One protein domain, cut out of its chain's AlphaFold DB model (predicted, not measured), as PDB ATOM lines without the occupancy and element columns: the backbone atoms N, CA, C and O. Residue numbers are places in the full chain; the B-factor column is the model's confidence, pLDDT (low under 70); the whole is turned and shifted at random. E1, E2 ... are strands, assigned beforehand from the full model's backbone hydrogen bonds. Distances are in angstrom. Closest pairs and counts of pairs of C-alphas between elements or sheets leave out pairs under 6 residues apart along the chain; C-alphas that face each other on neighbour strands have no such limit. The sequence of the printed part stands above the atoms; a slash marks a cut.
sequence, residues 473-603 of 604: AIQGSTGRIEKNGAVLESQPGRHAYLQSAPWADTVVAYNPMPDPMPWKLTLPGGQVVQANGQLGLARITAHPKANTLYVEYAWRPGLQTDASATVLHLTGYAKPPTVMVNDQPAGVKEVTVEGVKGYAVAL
ATOM      1  N   ALA A 473      10.420 -38.364  11.350       98.00
ATOM      2  CA  ALA A 473      10.723 -39.787  11.221       98.00
ATOM      3  C   ALA A 473      11.516 -40.084   9.943       98.00
ATOM      4  O   ALA A 473      11.374 -39.387   8.938       98.00
ATOM      5  N   ILE A 474      12.333 -41.133   9.975       98.25
ATOM      6  CA  ILE A 474      13.071 -41.656   8.824       98.25
ATOM      7  C   ILE A 474      13.166 -43.181   8.907       98.25
ATOM      8  O   ILE A 474      13.421 -43.747   9.970       98.25
ATOM      9  N   GLN A 475      12.962 -43.851   7.774       97.00
ATOM     10  CA  GLN A 475      13.092 -45.298   7.637       97.00
ATOM     11  C   GLN A 475      13.970 -45.641   6.432       97.00
ATOM     12  O   GLN A 475      13.733 -45.158   5.322       97.00
ATOM     13  N   GLY A 476      14.935 -46.538   6.622       96.25
ATOM     14  CA  GLY A 476      15.835 -46.949   5.549       96.25
ATOM     15  C   GLY A 476      16.587 -48.239   5.841       96.25
ATOM     16  O   GLY A 476      16.354 -48.889   6.855       96.25
ATOM     17  N   SER A 477      17.466 -48.618   4.920       96.75
ATOM     18  CA  SER A 477      18.338 -49.796   5.005       96.75
ATOM     19  C   SER A 477      19.796 -49.496   4.649       96.75
ATOM     20  O   SER A 477      20.568 -50.383   4.291       96.75
ATOM     21  N   THR A 478      20.200 -48.233   4.753       97.44
ATOM     22  CA  THR A 478      21.556 -47.752   4.436       97.44
ATOM     23  C   THR A 478      22.614 -48.181   5.459       97.44
ATOM     24  O   THR A 478      23.799 -48.014   5.197       97.44
ATOM     25  N   GLY A 479      22.213 -48.700   6.626       97.44
ATOM     26  CA  GLY A 479      23.096 -48.953   7.775       97.44
ATOM     27  C   GLY A 479      23.390 -47.707   8.621       97.44
ATOM     28  O   GLY A 479      23.909 -47.814   9.724       97.44
ATOM     29  N   ARG A 480      23.013 -46.516   8.147       98.12
ATOM     30  CA  ARG A 480      23.033 -45.275   8.930       98.12
ATOM     31  C   ARG A 480      21.898 -44.368   8.481       98.12
ATOM     32  O   ARG A 480      21.864 -43.958   7.320       98.12
ATOM     33  N   ILE A 481      20.998 -44.035   9.397       98.50
ATOM     34  CA  ILE A 481      19.924 -43.060   9.176       98.50
ATOM     35  C   ILE A 481      20.006 -41.957  10.225       98.50
ATOM     36  O   ILE A 481      20.409 -42.194  11.359       98.50
ATOM     37  N   GLU A 482      19.640 -40.739   9.842       98.50
ATOM     38  CA  GLU A 482      19.766 -39.563  10.697       98.50
ATOM     39  C   GLU A 482      18.506 -38.710  10.616       98.50
ATOM     40  O   GLU A 482      17.954 -38.501   9.535       98.50
ATOM     41  N   LYS A 483      18.044 -38.221  11.770       98.25
ATOM     42  CA  LYS A 483      16.917 -37.300  11.842       98.25
ATOM     43  C   LYS A 483      17.060 -36.315  12.986       98.25
ATOM     44  O   LYS A 483      17.170 -36.708  14.145       98.25
ATOM     45  N   ASN A 484      16.996 -35.023  12.657       97.56
ATOM     46  CA  ASN A 484      17.011 -33.925  13.625       97.56
ATOM     47  C   ASN A 484      18.171 -34.048  14.640       97.56
ATOM     48  O   ASN A 484      17.967 -33.919  15.844       97.56
ATOM     49  N   GLY A 485      19.372 -34.370  14.141       98.12
ATOM     50  CA  GLY A 485      20.596 -34.567  14.931       98.12
ATOM     51  C   GLY A 485      20.730 -35.929  15.621       98.12
ATOM     52  O   GLY A 485      21.808 -36.246  16.111       98.12
ATOM     53  N   ALA A 486      19.679 -36.753  15.655       98.75
ATOM     54  CA  ALA A 486      19.777 -38.129  16.136       98.75
ATOM     55  C   ALA A 486      20.270 -39.040  15.006       98.75
ATOM     56  O   ALA A 486      19.776 -38.941  13.883       98.75
ATOM     57  N   VAL A 487      21.195 -39.949  15.298       98.88
ATOM     58  CA  VAL A 487      21.791 -40.875  14.325       98.88
ATOM     59  C   VAL A 487      21.583 -42.302  14.803       98.88
ATOM     60  O   VAL A 487      21.997 -42.640  15.906       98.88
ATOM     61  N   LEU A 488      20.989 -43.143  13.964       98.81
ATOM     62  CA  LEU A 488      20.893 -44.579  14.188       98.81
ATOM     63  C   LEU A 488      21.802 -45.312  13.196       98.81
ATOM     64  O   LEU A 488      21.595 -45.244  11.983       98.81
ATOM     65  N   GLU A 489      22.793 -46.013  13.732       98.69
ATOM     66  CA  GLU A 489      23.718 -46.885  13.014       98.69
ATOM     67  C   GLU A 489      23.300 -48.352  13.218       98.69
ATOM     68  O   GLU A 489      23.010 -48.788  14.336       98.69
ATOM     69  N   SER A 490      23.254 -49.111  12.124       96.69
ATOM     70  CA  SER A 490      22.867 -50.521  12.079       96.69
ATOM     71  C   SER A 490      23.598 -51.260  10.953       96.69
ATOM     72  O   SER A 490      24.405 -50.687  10.223       96.69
ATOM     73  N   GLN A 491      23.297 -52.543  10.748       96.25
ATOM     74  CA  GLN A 491      23.847 -53.282   9.609       96.25
ATOM     75  C   GLN A 491      23.314 -52.736   8.262       96.25
ATOM     76  O   GLN A 491      22.093 -52.634   8.091       96.25
ATOM     77  N   PRO A 492      24.178 -52.436   7.270       97.06
ATOM     78  CA  PRO A 492      23.742 -52.123   5.910       97.06
ATOM     79  C   PRO A 492      22.888 -53.243   5.301       97.06
ATOM     80  O   PRO A 492      23.156 -54.426   5.494       97.06
ATOM     81  N   GLY A 493      21.840 -52.874   4.565       95.62
ATOM     82  CA  GLY A 493      20.868 -53.808   3.992       95.62
ATOM     83  C   GLY A 493      19.765 -54.255   4.959       95.62
ATOM     84  O   GLY A 493      18.754 -54.786   4.504       95.62
ATOM     85  N   ARG A 494      19.893 -53.996   6.269       95.12
ATOM     86  CA  ARG A 494      18.837 -54.252   7.263       95.12
ATOM     87  C   ARG A 494      18.004 -53.005   7.515       95.12
ATOM     88  O   ARG A 494      18.507 -51.889   7.458       95.12
ATOM     89  N   HIS A 495      16.714 -53.195   7.781       94.88
ATOM     90  CA  HIS A 495      15.807 -52.084   8.035       94.88
ATOM     91  C   HIS A 495      16.066 -51.451   9.399       94.88
ATOM     92  O   HIS A 495      16.038 -52.130  10.419       94.88
ATOM     93  N   ALA A 496      16.210 -50.133   9.402       96.00
ATOM     94  CA  ALA A 496      16.254 -49.297  10.585       96.00
ATOM     95  C   ALA A 496      15.123 -48.266  10.524       96.00
ATOM     96  O   ALA A 496      14.675 -47.853   9.446       96.00
ATOM     97  N   TYR A 497      14.651 -47.861  11.699       97.88
ATOM     98  CA  TYR A 497      13.627 -46.838  11.841       97.88
ATOM     99  C   TYR A 497      14.001 -45.915  12.995       97.88
ATOM    100  O   TYR A 497      14.428 -46.381  14.053       97.88
ATOM    101  N   LEU A 498      13.882 -44.613  12.762       98.62
ATOM    102  CA  LEU A 498      14.237 -43.570  13.709       98.62
ATOM    103  C   LEU A 498      13.166 -42.483  13.686       98.62
ATOM    104  O   LEU A 498      12.798 -41.974  12.628       98.62
ATOM    105  N   GLN A 499      12.708 -42.104  14.867       98.50
ATOM    106  CA  GLN A 499      11.864 -40.951  15.122       98.50
ATOM    107  C   GLN A 499      12.637 -39.988  16.025       98.50
ATOM    108  O   GLN A 499      13.253 -40.408  16.999       98.50
ATOM    109  N   SER A 500      12.630 -38.701  15.710       98.19
ATOM    110  CA  SER A 500      13.309 -37.656  16.467       98.19
ATOM    111  C   SER A 500      12.486 -36.378  16.394       98.19
ATOM    112  O   SER A 500      12.396 -35.735  15.345       98.19
ATOM    113  N   ALA A 501      11.880 -36.008  17.517       97.50
ATOM    114  CA  ALA A 501      11.102 -34.789  17.688       97.50
ATOM    115  C   ALA A 501      11.711 -33.966  18.838       97.50
ATOM    116  O   ALA A 501      11.232 -34.040  19.972       97.50
ATOM    117  N   PRO A 502      12.765 -33.163  18.585       95.31
ATOM    118  CA  PRO A 502      13.432 -32.389  19.638       95.31
ATOM    119  C   PRO A 502      12.510 -31.409  20.380       95.31
ATOM    120  O   PRO A 502      12.716 -31.122  21.562       95.31
ATOM    121  N   TRP A 503      11.469 -30.905  19.704       95.12
ATOM    122  CA  TRP A 503      10.444 -30.044  20.308       95.12
ATOM    123  C   TRP A 503       9.541 -30.784  21.303       95.12
ATOM    124  O   TRP A 503       8.926 -30.143  22.147       95.12
ATOM    125  N   ALA A 504       9.490 -32.115  21.226       95.62
ATOM    126  CA  ALA A 504       8.756 -32.993  22.132       95.62
ATOM    127  C   ALA A 504       9.694 -33.813  23.042       95.62
ATOM    128  O   ALA A 504       9.270 -34.817  23.604       95.62
ATOM    129  N   ASP A 505      10.976 -33.426  23.135       96.94
ATOM    130  CA  ASP A 505      12.022 -34.127  23.898       96.94
ATOM    131  C   ASP A 505      12.004 -35.651  23.706       96.94
ATOM    132  O   ASP A 505      12.008 -36.407  24.671       96.94
ATOM    133  N   THR A 506      11.889 -36.124  22.463       98.00
ATOM    134  CA  THR A 506      11.708 -37.558  22.209       98.00
ATOM    135  C   THR A 506      12.517 -38.020  21.012       98.00
ATOM    136  O   THR A 506      12.429 -37.447  19.923       98.00
ATOM    137  N   VAL A 507      13.272 -39.098  21.216       98.69
ATOM    138  CA  VAL A 507      13.930 -39.877  20.167       98.69
ATOM    139  C   VAL A 507      13.523 -41.335  20.341       98.69
ATOM    140  O   VAL A 507      13.703 -41.886  21.420       98.69
ATOM    141  N   VAL A 508      12.995 -41.967  19.296       98.62
ATOM    142  CA  VAL A 508      12.656 -43.394  19.294       98.62
ATOM    143  C   VAL A 508      13.440 -44.089  18.198       98.62
ATOM    144  O   VAL A 508      13.324 -43.742  17.024       98.62
ATOM    145  N   ALA A 509      14.237 -45.077  18.565       98.56
ATOM    146  CA  ALA A 509      15.052 -45.840  17.637       98.56
ATOM    147  C   ALA A 509      14.699 -47.323  17.736       98.56
ATOM    148  O   ALA A 509      14.451 -47.849  18.823       98.56
ATOM    149  N   TYR A 510      14.665 -47.999  16.593       98.25
ATOM    150  CA  TYR A 510      14.143 -49.357  16.497       98.25
ATOM    151  C   TYR A 510      15.187 -50.309  15.902       98.25
ATOM    152  O   TYR A 510      15.868 -49.954  14.939       98.25
ATOM    153  N   ASN A 511      15.247 -51.545  16.407       97.25
ATOM    154  CA  ASN A 511      15.472 -52.700  15.538       97.25
ATOM    155  C   ASN A 511      14.086 -53.295  15.232       97.25
ATOM    156  O   ASN A 511      13.519 -53.970  16.091       97.25
ATOM    157  N   PRO A 512      13.494 -52.997  14.061       94.06
ATOM    158  CA  PRO A 512      12.104 -53.338  13.780       94.06
ATOM    159  C   PRO A 512      11.900 -54.786  13.313       94.06
ATOM    160  O   PRO A 512      10.753 -55.191  13.120       94.06
ATOM    161  N   MET A 513      12.977 -55.546  13.085       91.94
ATOM    162  CA  MET A 513      12.932 -56.914  12.568       91.94
ATOM    163  C   MET A 513      13.444 -57.910  13.622       91.94
ATOM    164  O   MET A 513      14.244 -57.537  14.473       91.94
ATOM    165  N   PRO A 514      13.007 -59.186  13.580       87.94
ATOM    166  CA  PRO A 514      13.509 -60.226  14.486       87.94
ATOM    167  C   PRO A 514      14.995 -60.540  14.324       87.94
ATOM    168  O   PRO A 514      15.578 -61.149  15.218       87.94
ATOM    169  N   ASP A 515      15.573 -60.206  13.171       92.50
ATOM    170  CA  ASP A 515      16.959 -60.520  12.867       92.50
ATOM    171  C   ASP A 515      17.880 -59.637  13.721       92.50
ATOM    172  O   ASP A 515      17.782 -58.405  13.652       92.50
ATOM    173  N   PRO A 516      18.768 -60.235  14.531       94.25
ATOM    174  CA  PRO A 516      19.647 -59.466  15.387       94.25
ATOM    175  C   PRO A 516      20.734 -58.773  14.557       94.25
ATOM    176  O   PRO A 516      21.233 -59.337  13.580       94.25
ATOM    177  N   MET A 517      21.076 -57.536  14.920       96.38
ATOM    178  CA  MET A 517      22.053 -56.719  14.189       96.38
ATOM    179  C   MET A 517      22.877 -55.826  15.131       96.38
ATOM    180  O   MET A 517      22.399 -55.512  16.226       96.38
ATOM    181  N   PRO A 518      24.081 -55.355  14.739       97.62
ATOM    182  CA  PRO A 518      24.767 -54.303  15.477       97.62
ATOM    183  C   PRO A 518      23.875 -53.068  15.516       97.62
ATOM    184  O   PRO A 518      23.171 -52.776  14.543       97.62
ATOM    185  N   TRP A 519      23.895 -52.353  16.634       98.44
ATOM    186  CA  TRP A 519      22.964 -51.258  16.855       98.44
ATOM    187  C   TRP A 519      23.578 -50.179  17.742       98.44
ATOM    188  O   TRP A 519      24.083 -50.467  18.833       98.44
ATOM    189  N   LYS A 520      23.508 -48.928  17.281       98.75
ATOM    190  CA  LYS A 520      23.976 -47.758  18.024       98.75
ATOM    191  C   LYS A 520      23.134 -46.531  17.694       98.75
ATOM    192  O   LYS A 520      22.993 -46.157  16.534       98.75
ATOM    193  N   LEU A 521      22.628 -45.872  18.726       98.88
ATOM    194  CA  LEU A 521      21.929 -44.598  18.646       98.88
ATOM    195  C   LEU A 521      22.801 -43.498  19.245       98.88
ATOM    196  O   LEU A 521      23.213 -43.595  20.395       98.88
ATOM    197  N   THR A 522      23.018 -42.425  18.494       98.81
ATOM    198  CA  THR A 522      23.566 -41.162  19.001       98.81
ATOM    199  C   THR A 522      22.435 -40.142  19.077       98.81
ATOM    200  O   THR A 522      21.748 -39.900  18.085       98.81
ATOM    201  N   LEU A 523      22.206 -39.567  20.254       98.69
ATOM    202  CA  LEU A 523      21.203 -38.530  20.489       98.69
ATOM    203  C   LEU A 523      21.727 -37.159  20.024       98.69
ATOM    204  O   LEU A 523      22.941 -36.962  19.964       98.69
ATOM    205  N   PRO A 524      20.846 -36.168  19.768       97.12
ATOM    206  CA  PRO A 524      21.264 -34.843  19.299       97.12
ATOM    207  C   PRO A 524      22.261 -34.118  20.218       97.12
ATOM    208  O   PRO A 524      23.007 -33.262  19.758       97.12
ATOM    209  N   GLY A 525      22.274 -34.450  21.515       96.38
ATOM    210  CA  GLY A 525      23.206 -33.897  22.502       96.38
ATOM    211  C   GLY A 525      24.536 -34.649  22.625       96.38
ATOM    212  O   GLY A 525      25.308 -34.341  23.527       96.38
ATOM    213  N   GLY A 526      24.798 -35.643  21.770       97.62
ATOM    214  CA  GLY A 526      26.024 -36.445  21.784       97.62
ATOM    215  C   GLY A 526      26.005 -37.641  22.739       97.62
ATOM    216  O   GLY A 526      26.974 -38.395  22.772       97.62
ATOM    217  N   GLN A 527      24.921 -37.858  23.495       98.44
ATOM    218  CA  GLN A 527      24.753 -39.093  24.263       98.44
ATOM    219  C   GLN A 527      24.640 -40.288  23.315       98.44
ATOM    220  O   GLN A 527      23.998 -40.191  22.270       98.44
ATOM    221  N   VAL A 528      25.207 -41.426  23.696       98.75
ATOM    222  CA  VAL A 528      25.195 -42.646  22.884       98.75
ATOM    223  C   VAL A 528      24.562 -43.784  23.670       98.75
ATOM    224  O   VAL A 528      24.867 -43.977  24.843       98.75
ATOM    225  N   VAL A 529      23.707 -44.551  22.995       98.75
ATOM    226  CA  VAL A 529      23.155 -45.833  23.444       98.75
ATOM    227  C   VAL A 529      23.623 -46.900  22.459       98.75
ATOM    228  O   VAL A 529      23.266 -46.851  21.284       98.75
ATOM    229  N   GLN A 530      24.428 -47.857  22.907       98.62
ATOM    230  CA  GLN A 530      25.057 -48.855  22.038       98.62
ATOM    231  C   GLN A 530      24.898 -50.261  22.605       98.62
ATOM    232  O   GLN A 530      25.169 -50.492  23.779       98.62
ATOM    233  N   ALA A 531      24.496 -51.215  21.769       98.38
ATOM    234  CA  ALA A 531      24.488 -52.620  22.156       98.38
ATOM    235  C   ALA A 531      25.918 -53.183  22.187       98.38
ATOM    236  O   ALA A 531      26.709 -52.921  21.281       98.38
ATOM    237  N   ASN A 532      26.247 -53.988  23.202       97.75
ATOM    238  CA  ASN A 532      27.543 -54.678  23.293       97.75
ATOM    239  C   ASN A 532      27.676 -55.889  22.343       97.75
ATOM    240  O   ASN A 532      28.711 -56.549  22.330       97.75
ATOM    241  N   GLY A 533      26.633 -56.185  21.567       97.25
ATOM    242  CA  GLY A 533      26.552 -57.303  20.635       97.25
ATOM    243  C   GLY A 533      25.429 -57.088  19.621       97.25
ATOM    244  O   GLY A 533      25.023 -55.958  19.345       97.25
ATOM    245  N   GLN A 534      24.908 -58.178  19.069       97.44
ATOM    246  CA  GLN A 534      23.793 -58.158  18.126       97.44
ATOM    247  C   GLN A 534      22.478 -57.939  18.885       97.44
ATOM    248  O   GLN A 534      22.056 -58.787  19.674       97.44
ATOM    249  N   LEU A 535      21.824 -56.800  18.663       97.62
ATOM    250  CA  LEU A 535      20.559 -56.457  19.303       97.62
ATOM    251  C   LEU A 535      19.411 -57.148  18.564       97.62
ATOM    252  O   LEU A 535      19.244 -56.924  17.367       97.62
ATOM    253  N   GLY A 536      18.619 -57.960  19.270       96.31
ATOM    254  CA  GLY A 536      17.346 -58.507  18.786       96.31
ATOM    255  C   GLY A 536      16.277 -57.433  18.536       96.31
ATOM    256  O   GLY A 536      16.588 -56.262  18.313       96.31
ATOM    257  N   LEU A 537      14.999 -57.817  18.579       97.31
ATOM    258  CA  LEU A 537      13.895 -56.881  18.366       97.31
ATOM    259  C   LEU A 537      13.894 -55.829  19.482       97.31
ATOM    260  O   LEU A 537      13.881 -56.179  20.663       97.31
ATOM    261  N   ALA A 538      13.897 -54.548  19.115       97.81
ATOM    262  CA  ALA A 538      14.031 -53.473  20.090       97.81
ATOM    263  C   ALA A 538      13.268 -52.207  19.700       97.81
ATOM    264  O   ALA A 538      13.238 -51.813  18.530       97.81
ATOM    265  N   ARG A 539      12.730 -51.526  20.714       97.94
ATOM    266  CA  ARG A 539      12.286 -50.132  20.660       97.94
ATOM    267  C   ARG A 539      12.913 -49.384  21.830       97.94
ATOM    268  O   ARG A 539      12.625 -49.682  22.983       97.94
ATOM    269  N   ILE A 540      13.752 -48.403  21.527       98.50
ATOM    270  CA  ILE A 540      14.444 -47.592  22.526       98.50
ATOM    271  C   ILE A 540      13.944 -46.158  22.416       98.50
ATOM    272  O   ILE A 540      14.138 -45.515  21.388       98.50
ATOM    273  N   THR A 541      13.297 -45.668  23.472       98.62
ATOM    274  CA  THR A 541      12.796 -44.292  23.581       98.62
ATOM    275  C   THR A 541      13.673 -43.513  24.547       98.62
ATOM    276  O   THR A 541      13.769 -43.866  25.719       98.62
ATOM    277  N   ALA A 542      14.290 -42.437  24.079       98.56
ATOM    278  CA  ALA A 542      15.068 -41.521  24.896       98.56
ATOM    279  C   ALA A 542      14.348 -40.178  25.030       98.56
ATOM    280  O   ALA A 542      13.856 -39.630  24.040       98.56
ATOM    281  N   HIS A 543      14.384 -39.628  26.243       98.25
ATOM    282  CA  HIS A 543      14.014 -38.251  26.554       98.25
ATOM    283  C   HIS A 543      15.267 -37.507  27.026       98.25
ATOM    284  O   HIS A 543      15.597 -37.554  28.218       98.25
ATOM    285  N   PRO A 544      16.039 -36.911  26.095       97.19
ATOM    286  CA  PRO A 544      17.349 -36.352  26.404       97.19
ATOM    287  C   PRO A 544      17.329 -35.307  27.525       97.19
ATOM    288  O   PRO A 544      18.182 -35.361  28.408       97.19
ATOM    289  N   LYS A 545      16.363 -34.375  27.529       96.19
ATOM    290  CA  LYS A 545      16.285 -33.320  28.556       96.19
ATOM    291  C   LYS A 545      15.827 -33.883  29.897       96.19
ATOM    292  O   LYS A 545      16.360 -33.482  30.929       96.19
ATOM    293  N   ALA A 546      14.886 -34.828  29.888       97.12
ATOM    294  CA  ALA A 546      14.458 -35.524  31.103       97.12
ATOM    295  C   ALA A 546      15.513 -36.506  31.653       97.12
ATOM    296  O   ALA A 546      15.409 -36.930  32.802       97.12
ATOM    297  N   ASN A 547      16.545 -36.833  30.866       97.88
ATOM    298  CA  ASN A 547      17.568 -37.828  31.190       97.88
ATOM    299  C   ASN A 547      16.973 -39.220  31.490       97.88
ATOM    300  O   ASN A 547      17.404 -39.905  32.422       97.88
ATOM    301  N   THR A 548      15.979 -39.620  30.693       98.38
ATOM    302  CA  THR A 548      15.232 -40.877  30.855       98.38
ATOM    303  C   THR A 548      15.331 -41.735  29.596       98.38
ATOM    304  O   THR A 548      15.274 -41.217  28.477       98.38
ATOM    305  N   LEU A 549      15.450 -43.050  29.776       98.44
ATOM    306  CA  LEU A 549      15.504 -44.048  28.711       98.44
ATOM    307  C   LEU A 549      14.490 -45.168  28.977       98.44
ATOM    308  O   LEU A 549      14.479 -45.768  30.049       98.44
ATOM    309  N   TYR A 550      13.674 -45.490  27.980       98.56
ATOM    310  CA  TYR A 550      12.818 -46.672  27.964       98.56
ATOM    311  C   TYR A 550      13.364 -47.646  26.926       98.56
ATOM    312  O   TYR A 550      13.518 -47.296  25.756       98.56
ATOM    313  N   VAL A 551      13.660 -48.861  27.358       98.38
ATOM    314  CA  VAL A 551      14.223 -49.932  26.546       98.38
ATOM    315  C   VAL A 551      13.209 -51.059  26.511       98.38
ATOM    316  O   VAL A 551      12.982 -51.739  27.507       98.38
ATOM    317  N   GLU A 552      12.599 -51.280  25.360       97.25
ATOM    318  CA  GLU A 552      11.794 -52.470  25.130       97.25
ATOM    319  C   GLU A 552      12.557 -53.415  24.224       97.25
ATOM    320  O   GLU A 552      13.006 -53.025  23.143       97.25
ATOM    321  N   TYR A 553      12.712 -54.649  24.681       96.81
ATOM    322  CA  TYR A 553      13.602 -55.623  24.082       96.81
ATOM    323  C   TYR A 553      13.033 -57.029  24.190       96.81
ATOM    324  O   TYR A 553      12.542 -57.427  25.249       96.81
ATOM    325  N   ALA A 554      13.128 -57.783  23.099       95.94
ATOM    326  CA  ALA A 554      12.766 -59.186  23.087       95.94
ATOM    327  C   ALA A 554      13.541 -59.966  22.022       95.94
ATOM    328  O   ALA A 554      13.869 -59.462  20.945       95.94
ATOM    329  N   TRP A 555      13.756 -61.247  22.303       94.56
ATOM    330  CA  TRP A 555      14.322 -62.196  21.356       94.56
ATOM    331  C   TRP A 555      13.243 -63.024  20.694       94.56
ATOM    332  O   TRP A 555      12.310 -63.482  21.346       94.56
ATOM    333  N   ARG A 556      13.429 -63.307  19.405       92.69
ATOM    334  CA  ARG A 556      12.714 -64.423  18.802       92.69
ATOM    335  C   ARG A 556      13.237 -65.722  19.436       92.69
ATOM    336  O   ARG A 556      14.459 -65.908  19.448       92.69
ATOM    337  N   PRO A 557      12.360 -66.624  19.912       89.19
ATOM    338  CA  PRO A 557      12.787 -67.903  20.470       89.19
ATOM    339  C   PRO A 557      13.745 -68.650  19.529       89.19
ATOM    340  O   PRO A 557      13.480 -68.766  18.330       89.19
ATOM    341  N   GLY A 558      14.870 -69.126  20.072       90.44
ATOM    342  CA  GLY A 558      15.884 -69.891  19.337       90.44
ATOM    343  C   GLY A 558      16.896 -69.081  18.512       90.44
ATOM    344  O   GLY A 558      17.732 -69.693  17.857       90.44
ATOM    345  N   LEU A 559      16.853 -67.740  18.529       91.62
ATOM    346  CA  LEU A 559      17.829 -66.892  17.814       91.62
ATOM    347  C   LEU A 559      18.921 -66.273  18.705       91.62
ATOM    348  O   LEU A 559      19.745 -65.504  18.209       91.62
ATOM    349  N   GLN A 560      18.936 -66.578  20.003       93.56
ATOM    350  CA  GLN A 560      20.019 -66.150  20.889       93.56
ATOM    351  C   GLN A 560      21.299 -66.945  20.607       93.56
ATOM    352  O   GLN A 560      21.258 -68.153  20.389       93.56
ATOM    353  N   THR A 561      22.433 -66.251  20.623       93.31
ATOM    354  CA  THR A 561      23.776 -66.812  20.415       93.31
ATOM    355  C   THR A 561      24.765 -66.120  21.352       93.31
ATOM    356  O   THR A 561      24.425 -65.112  21.966       93.31
ATOM    357  N   ASP A 562      26.017 -66.569  21.400       94.69
ATOM    358  CA  ASP A 562      27.065 -65.894  22.184       94.69
ATOM    359  C   ASP A 562      27.363 -64.461  21.695       94.69
ATOM    360  O   ASP A 562      27.922 -63.651  22.429       94.69
ATOM    361  N   ALA A 563      26.967 -64.122  20.461       96.25
ATOM    362  CA  ALA A 563      27.087 -62.775  19.905       96.25
ATOM    363  C   ALA A 563      25.904 -61.855  20.267       96.25
ATOM    364  O   ALA A 563      25.901 -60.683  19.882       96.25
ATOM    365  N   SER A 564      24.879 -62.369  20.952       97.06
ATOM    366  CA  SER A 564      23.693 -61.611  21.351       97.06
ATOM    367  C   SER A 564      24.036 -60.487  22.328       97.06
ATOM    368  O   SER A 564      24.842 -60.651  23.240       97.06
ATOM    369  N   ALA A 565      23.383 -59.336  22.164       97.38
ATOM    370  CA  ALA A 565      23.518 -58.232  23.102       97.38
ATOM    371  C   ALA A 565      22.946 -58.611  24.477       97.38
ATOM    372  O   ALA A 565      21.781 -59.005  24.595       97.38
ATOM    373  N   THR A 566      23.766 -58.439  25.510       97.38
ATOM    374  CA  THR A 566      23.415 -58.639  26.925       97.38
ATOM    375  C   THR A 566      23.382 -57.324  27.698       97.38
ATOM    376  O   THR A 566      22.833 -57.259  28.797       97.38
ATOM    377  N   VAL A 567      23.963 -56.261  27.133       98.06
ATOM    378  CA  VAL A 567      24.086 -54.947  27.764       98.06
ATOM    379  C   VAL A 567      23.909 -53.837  26.728       98.06
ATOM    380  O   VAL A 567      24.394 -53.930  25.599       98.06
ATOM    381  N   LEU A 568      23.265 -52.746  27.146       98.69
ATOM    382  CA  LEU A 568      23.369 -51.446  26.490       98.69
ATOM    383  C   LEU A 568      24.380 -50.567  27.230       98.69
ATOM    384  O   LEU A 568      24.240 -50.312  28.427       98.69
ATOM    385  N   HIS A 569      25.383 -50.089  26.506       98.69
ATOM    386  CA  HIS A 569      26.332 -49.080  26.951       98.69
ATOM    387  C   HIS A 569      25.777 -47.679  26.694       98.69
ATOM    388  O   HIS A 569      25.326 -47.372  25.590       98.69
ATOM    389  N   LEU A 570      25.833 -46.834  27.719       98.56
ATOM    390  CA  LEU A 570      25.334 -45.466  27.737       98.56
ATOM    391  C   LEU A 570      26.509 -44.511  27.981       98.56
ATOM    392  O   LEU A 570      27.012 -44.428  29.101       98.56
ATOM    393  N   THR A 571      26.964 -43.780  26.967       98.62
ATOM    394  CA  THR A 571      28.084 -42.823  27.093       98.62
ATOM    395  C   THR A 571      27.639 -41.397  26.763       98.62
ATOM    396  O   THR A 571      26.563 -41.177  26.210       98.62
ATOM    397  N   GLY A 572      28.415 -40.394  27.186       97.44
ATOM    398  CA  GLY A 572      28.072 -38.973  27.001       97.44
ATOM    399  C   GLY A 572      26.983 -38.434  27.947       97.44
ATOM    400  O   GLY A 572      26.621 -37.261  27.874       97.44
ATOM    401  N   TYR A 573      26.468 -39.260  28.861       97.88
ATOM    402  CA  TYR A 573      25.518 -38.849  29.894       97.88
ATOM    403  C   TYR A 573      26.246 -38.168  31.062       97.88
ATOM    404  O   TYR A 573      27.095 -38.778  31.709       97.88
ATOM    405  N   ALA A 574      25.882 -36.920  31.369       96.19
ATOM    406  CA  ALA A 574      26.507 -36.148  32.452       96.19
ATOM    407  C   ALA A 574      26.209 -36.707  33.857       96.19
ATOM    408  O   ALA A 574      26.987 -36.507  34.785       96.19
ATOM    409  N   LYS A 575      25.078 -37.399  34.015       97.25
ATOM    410  CA  LYS A 575      24.648 -38.071  35.246       97.25
ATOM    411  C   LYS A 575      23.943 -39.387  34.888       97.25
ATOM    412  O   LYS A 575      23.454 -39.490  33.757       97.25
ATOM    413  N   PRO A 576      23.840 -40.356  35.814       98.00
ATOM    414  CA  PRO A 576      23.177 -41.628  35.541       98.00
ATOM    415  C   PRO A 576      21.739 -41.395  35.036       98.00
ATOM    416  O   PRO A 576      20.993 -40.649  35.682       98.00
ATOM    417  N   PRO A 577      21.341 -41.947  33.874       98.12
ATOM    418  CA  PRO A 577      19.972 -41.822  33.386       98.12
ATOM    419  C   PRO A 577      19.009 -42.708  34.171       98.12
ATOM    420  O   PRO A 577      19.382 -43.772  34.665       98.12
ATOM    421  N   THR A 578      17.747 -42.286  34.243       98.56
ATOM    422  CA  THR A 578      16.658 -43.153  34.705       98.56
ATOM    423  C   THR A 578      16.330 -44.132  33.587       98.56
ATOM    424  O   THR A 578      16.004 -43.695  32.482       98.56
ATOM    425  N   VAL A 579      16.407 -45.438  33.848       98.56
ATOM    426  CA  VAL A 579      16.186 -46.457  32.814       98.56
ATOM    427  C   VAL A 579      15.059 -47.407  33.195       98.56
ATOM    428  O   VAL A 579      15.034 -47.952  34.296       98.56
ATOM    429  N   MET A 580      14.149 -47.623  32.250       98.38
ATOM    430  CA  MET A 580      13.115 -48.652  32.308       98.38
ATOM    431  C   MET A 580      13.418 -49.706  31.244       98.38
ATOM    432  O   MET A 580      13.562 -49.352  30.077       98.38
ATOM    433  N   VAL A 581      13.494 -50.982  31.615       97.69
ATOM    434  CA  VAL A 581      13.638 -52.104  30.677       97.69
ATOM    435  C   VAL A 581      12.376 -52.956  30.740       97.69
ATOM    436  O   VAL A 581      12.032 -53.461  31.805       97.69
ATOM    437  N   ASN A 582      11.668 -53.100  29.616       95.31
ATOM    438  CA  ASN A 582      10.398 -53.832  29.524       95.31
ATOM    439  C   ASN A 582       9.403 -53.441  30.636       95.31
ATOM    440  O   ASN A 582       8.850 -54.293  31.331       95.31
ATOM    441  N   ASP A 583       9.195 -52.132  30.800       92.69
ATOM    442  CA  ASP A 583       8.291 -51.529  31.790       92.69
ATOM    443  C   ASP A 583       8.713 -51.739  33.269       92.69
ATOM    444  O   ASP A 583       7.953 -51.410  34.177       92.69
ATOM    445  N   GLN A 584       9.938 -52.216  33.532       95.94
ATOM    446  CA  GLN A 584      10.508 -52.369  34.880       95.94
ATOM    447  C   GLN A 584      11.694 -51.423  35.111       95.94
ATOM    448  O   GLN A 584      12.519 -51.266  34.210       95.94
ATOM    449  N   PRO A 585      11.836 -50.805  36.299       97.69
ATOM    450  CA  PRO A 585      13.028 -50.031  36.626       97.69
ATOM    451  C   PRO A 585      14.288 -50.894  36.523       97.69
ATOM    452  O   PRO A 585      14.350 -51.982  37.096       97.69
ATOM    453  N   ALA A 586      15.301 -50.398  35.817       97.56
ATOM    454  CA  ALA A 586      16.582 -51.070  35.668       97.56
ATOM    455  C   ALA A 586      17.695 -50.242  36.310       97.56
ATOM    456  O   ALA A 586      17.815 -49.036  36.086       97.56
ATOM    457  N   GLY A 587      18.533 -50.904  37.107       96.19
ATOM    458  CA  GLY A 587      19.742 -50.286  37.639       96.19
ATOM    459  C   GLY A 587      20.750 -50.003  36.527       96.19
ATOM    460  O   GLY A 587      20.909 -50.802  35.602       96.19
ATOM    461  N   VAL A 588      21.466 -48.888  36.651       97.69
ATOM    462  CA  VAL A 588      22.595 -48.546  35.781       97.69
ATOM    463  C   VAL A 588      23.900 -48.743  36.550       97.69
ATOM    464  O   VAL A 588      23.997 -48.359  37.715       97.69
ATOM    465  N   LYS A 589      24.901 -49.371  35.929       97.88
ATOM    466  CA  LYS A 589      26.231 -49.579  36.532       97.88
ATOM    467  C   LYS A 589      27.263 -48.723  35.824       97.88
ATOM    468  O   LYS A 589      27.289 -48.724  34.600       97.88
ATOM    469  N   GLU A 590      28.118 -48.023  36.559       98.12
ATOM    470  CA  GLU A 590      29.243 -47.311  35.948       98.12
ATOM    471  C   GLU A 590      30.205 -48.294  35.273       98.12
ATOM    472  O   GLU A 590      30.543 -49.340  35.829       98.12
ATOM    473  N   VAL A 591      30.640 -47.955  34.062       98.12
ATOM    474  CA  VAL A 591      31.568 -48.754  33.254       98.12
ATOM    475  C   VAL A 591      32.508 -47.847  32.464       98.12
ATOM    476  O   VAL A 591      32.265 -46.651  32.306       98.12
ATOM    477  N   THR A 592      33.587 -48.423  31.938       96.81
ATOM    478  CA  THR A 592      34.434 -47.777  30.925       96.81
ATOM    479  C   THR A 592      34.290 -48.541  29.615       96.81
ATOM    480  O   THR A 592      34.567 -49.736  29.568       96.81
ATOM    481  N   VAL A 593      33.849 -47.858  28.563       92.88
ATOM    482  CA  VAL A 593      33.597 -48.423  27.233       92.88
ATOM    483  C   VAL A 593      34.549 -47.735  26.270       92.88
ATOM    484  O   VAL A 593      34.474 -46.521  26.108       92.88
ATOM    485  N   GLU A 594      35.487 -48.489  25.695       92.94
ATOM    486  CA  GLU A 594      36.493 -47.952  24.758       92.94
ATOM    487  C   GLU A 594      37.274 -46.749  25.334       92.94
ATOM    488  O   GLU A 594      37.571 -45.775  24.651       92.94
ATOM    489  N   GLY A 595      37.585 -46.795  26.635       94.62
ATOM    490  CA  GLY A 595      38.286 -45.714  27.339       94.62
ATOM    491  C   GLY A 595      37.403 -44.528  27.752       94.62
ATOM    492  O   GLY A 595      37.892 -43.610  28.408       94.62
ATOM    493  N   VAL A 596      36.106 -44.549  27.436       96.44
ATOM    494  CA  VAL A 596      35.141 -43.506  27.806       96.44
ATOM    495  C   VAL A 596      34.311 -43.960  29.007       96.44
ATOM    496  O   VAL A 596      33.743 -45.052  29.007       96.44
ATOM    497  N   LYS A 597      34.212 -43.118  30.042       97.38
ATOM    498  CA  LYS A 597      33.317 -43.371  31.182       97.38
ATOM    499  C   LYS A 597      31.854 -43.329  30.737       97.38
ATOM    500  O   LYS A 597      31.449 -42.440  29.987       97.38
ATOM    501  N   GLY A 598      31.053 -44.258  31.240       98.00
ATOM    502  CA  GLY A 598      29.628 -44.331  30.955       98.00
ATOM    503  C   GLY A 598      28.887 -45.229  31.932       98.00
ATOM    504  O   GLY A 598      29.372 -45.528  33.023       98.00
ATOM    505  N   TYR A 599      27.709 -45.672  31.515       98.50
ATOM    506  CA  TYR A 599      26.845 -46.561  32.277       98.50
ATOM    507  C   TYR A 599      26.472 -47.792  31.449       98.50
ATOM    508  O   TYR A 599      26.483 -47.758  30.223       98.50
ATOM    509  N   ALA A 600      26.133 -48.884  32.115       98.44
ATOM    510  CA  ALA A 600      25.688 -50.130  31.515       98.44
ATOM    511  C   ALA A 600      24.314 -50.515  32.064       98.44
ATOM    512  O   ALA A 600      24.082 -50.439  33.273       98.44
ATOM    513  N   VAL A 601      23.435 -50.964  31.171       98.31
ATOM    514  CA  VAL A 601      22.098 -51.485  31.481       98.31
ATOM    515  C   VAL A 601      22.008 -52.913  30.977       98.31
ATOM    516  O   VAL A 601      22.256 -53.157  29.798       98.31
ATOM    517  N   ALA A 602      21.653 -53.851  31.852       98.06
ATOM    518  CA  ALA A 602      21.456 -55.244  31.462       98.06
ATOM    519  C   ALA A 602      20.184 -55.410  30.616       98.06
ATOM    520  O   ALA A 602      19.152 -54.801  30.908       98.06
ATOM    521  N   LEU A 603      20.267 -56.251  29.588       96.88
ATOM    522  CA  LEU A 603      19.129 -56.698  28.792       96.88
ATOM    523  C   LEU A 603      18.662 -58.082  29.284       96.88
ATOM    524  O   LEU A 603      19.518 -58.899  29.627       96.88
TER     525      LEU A 603
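What this domain is: This is residues 473 to 603 of the 604 residues of an uncharacterized protein of bacterium ADurb.Bin429 (UniProt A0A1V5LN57). Two sheets of seven strands lie face to face as a sandwich, and the chain builds it largely from hairpins placed by turns on the one sheet and the other: E2 and E3, E4 and E5, E6 and E7, E8 and E9. At the end of the sandwich away from E1 and E2, the short E12 runs on into E13, and the chain crosses there from sheet to sheet before the last hairpin, E13 and E14. The printed part has 131 residues with no named helix and fourteen named strands, E1 to E14 in order, and its class is all strand. One sheet runs E1, E4, E5, E8, E9, E11, E12 and is mixed; the other runs E2, E3, E6, E7, E10, E14, E13, all antiparallel, and is strongly twisted. The whole is compact, with a radius of gyration of the C-alphas of 13.6 A, and rounded, spanning 36 by 30 by 29 A.

Where its parts are: In the mixed sheet, E1 is residues 473 to 476, beginning at C-alpha 473 (10.723, -39.787, 11.221). E4 is residues 496 to 501 and E5 residues 506 to 511, each 17.0 A from first to last C-alpha. E8, residues 537 to 543, is 20.4 A long and begins at C-alpha 537 (13.895, -56.881, 18.366); E9, residues 548 to 554, is 20.0 A long. E11 is residues 578 to 581 and E12 residues 584 to 586. In the antiparallel sheet, E2 is residues 480 to 483, E3 residues 486 to 490, E6 residues 519 to 522, E7 residues 528 to 531, E10 residues 567 to 571 and E13 residues 589 to 593. E14, residues 596 to 602, is 18.4 A long and ends at C-alpha 602 (21.456, -55.244, 31.462).

How they stand to each other: In the mixed sheet the hairpin E8 and E9 is antiparallel at 174 degrees, with N 541 and O 550 at 2.8 A, within hydrogen-bond range. E5 is the antiparallel neighbour of E8, with N 540 and O 509 at 2.8 A. E4 and E5 form a hairpin, with N 499 and O 508 at 2.8 A, and E1 is the edge strand beside E4, with N 474 and O 498 at 2.8 A. On the other side of E9 is E11, parallel to it at 13 degrees, with N 551 and O 580 at 2.8 A. E12 is the other edge strand, in a hairpin with E11 at 125 degrees, with N 581 and O 584 at 2.8 A. The parts of the two sheets that face each other are 9.3 A centre to centre, their best planes 8 degrees apart, and the strands of the one stand at 20 degrees to those of the other. The closest C-alphas of E2 and E4, Lys 483 and Ser 500, are 5.9 A apart. In the antiparallel sheet E7 pairs with E10, N 569 and O 530 at 2.8 A, and E10 with E14, N 570 and O 599 at 2.7 A. E12 runs on into E13 across a break of 2 residues, at 57 degrees. The closest C-alphas of E12 and E14, Ala 586 and Val 601, are 6.9 A apart.

The domain as a whole: The two C-alphas farthest apart, those of Trp 503 and Gly 558, are 40.2 A apart. The link from E9 to E10, residues 555 to 566, is long. The links E5 to E6 and E10 to E11 are short, and the other links are tight. The printed part has no cut; its mean pLDDT is 97.0, and no printed residue is under 70.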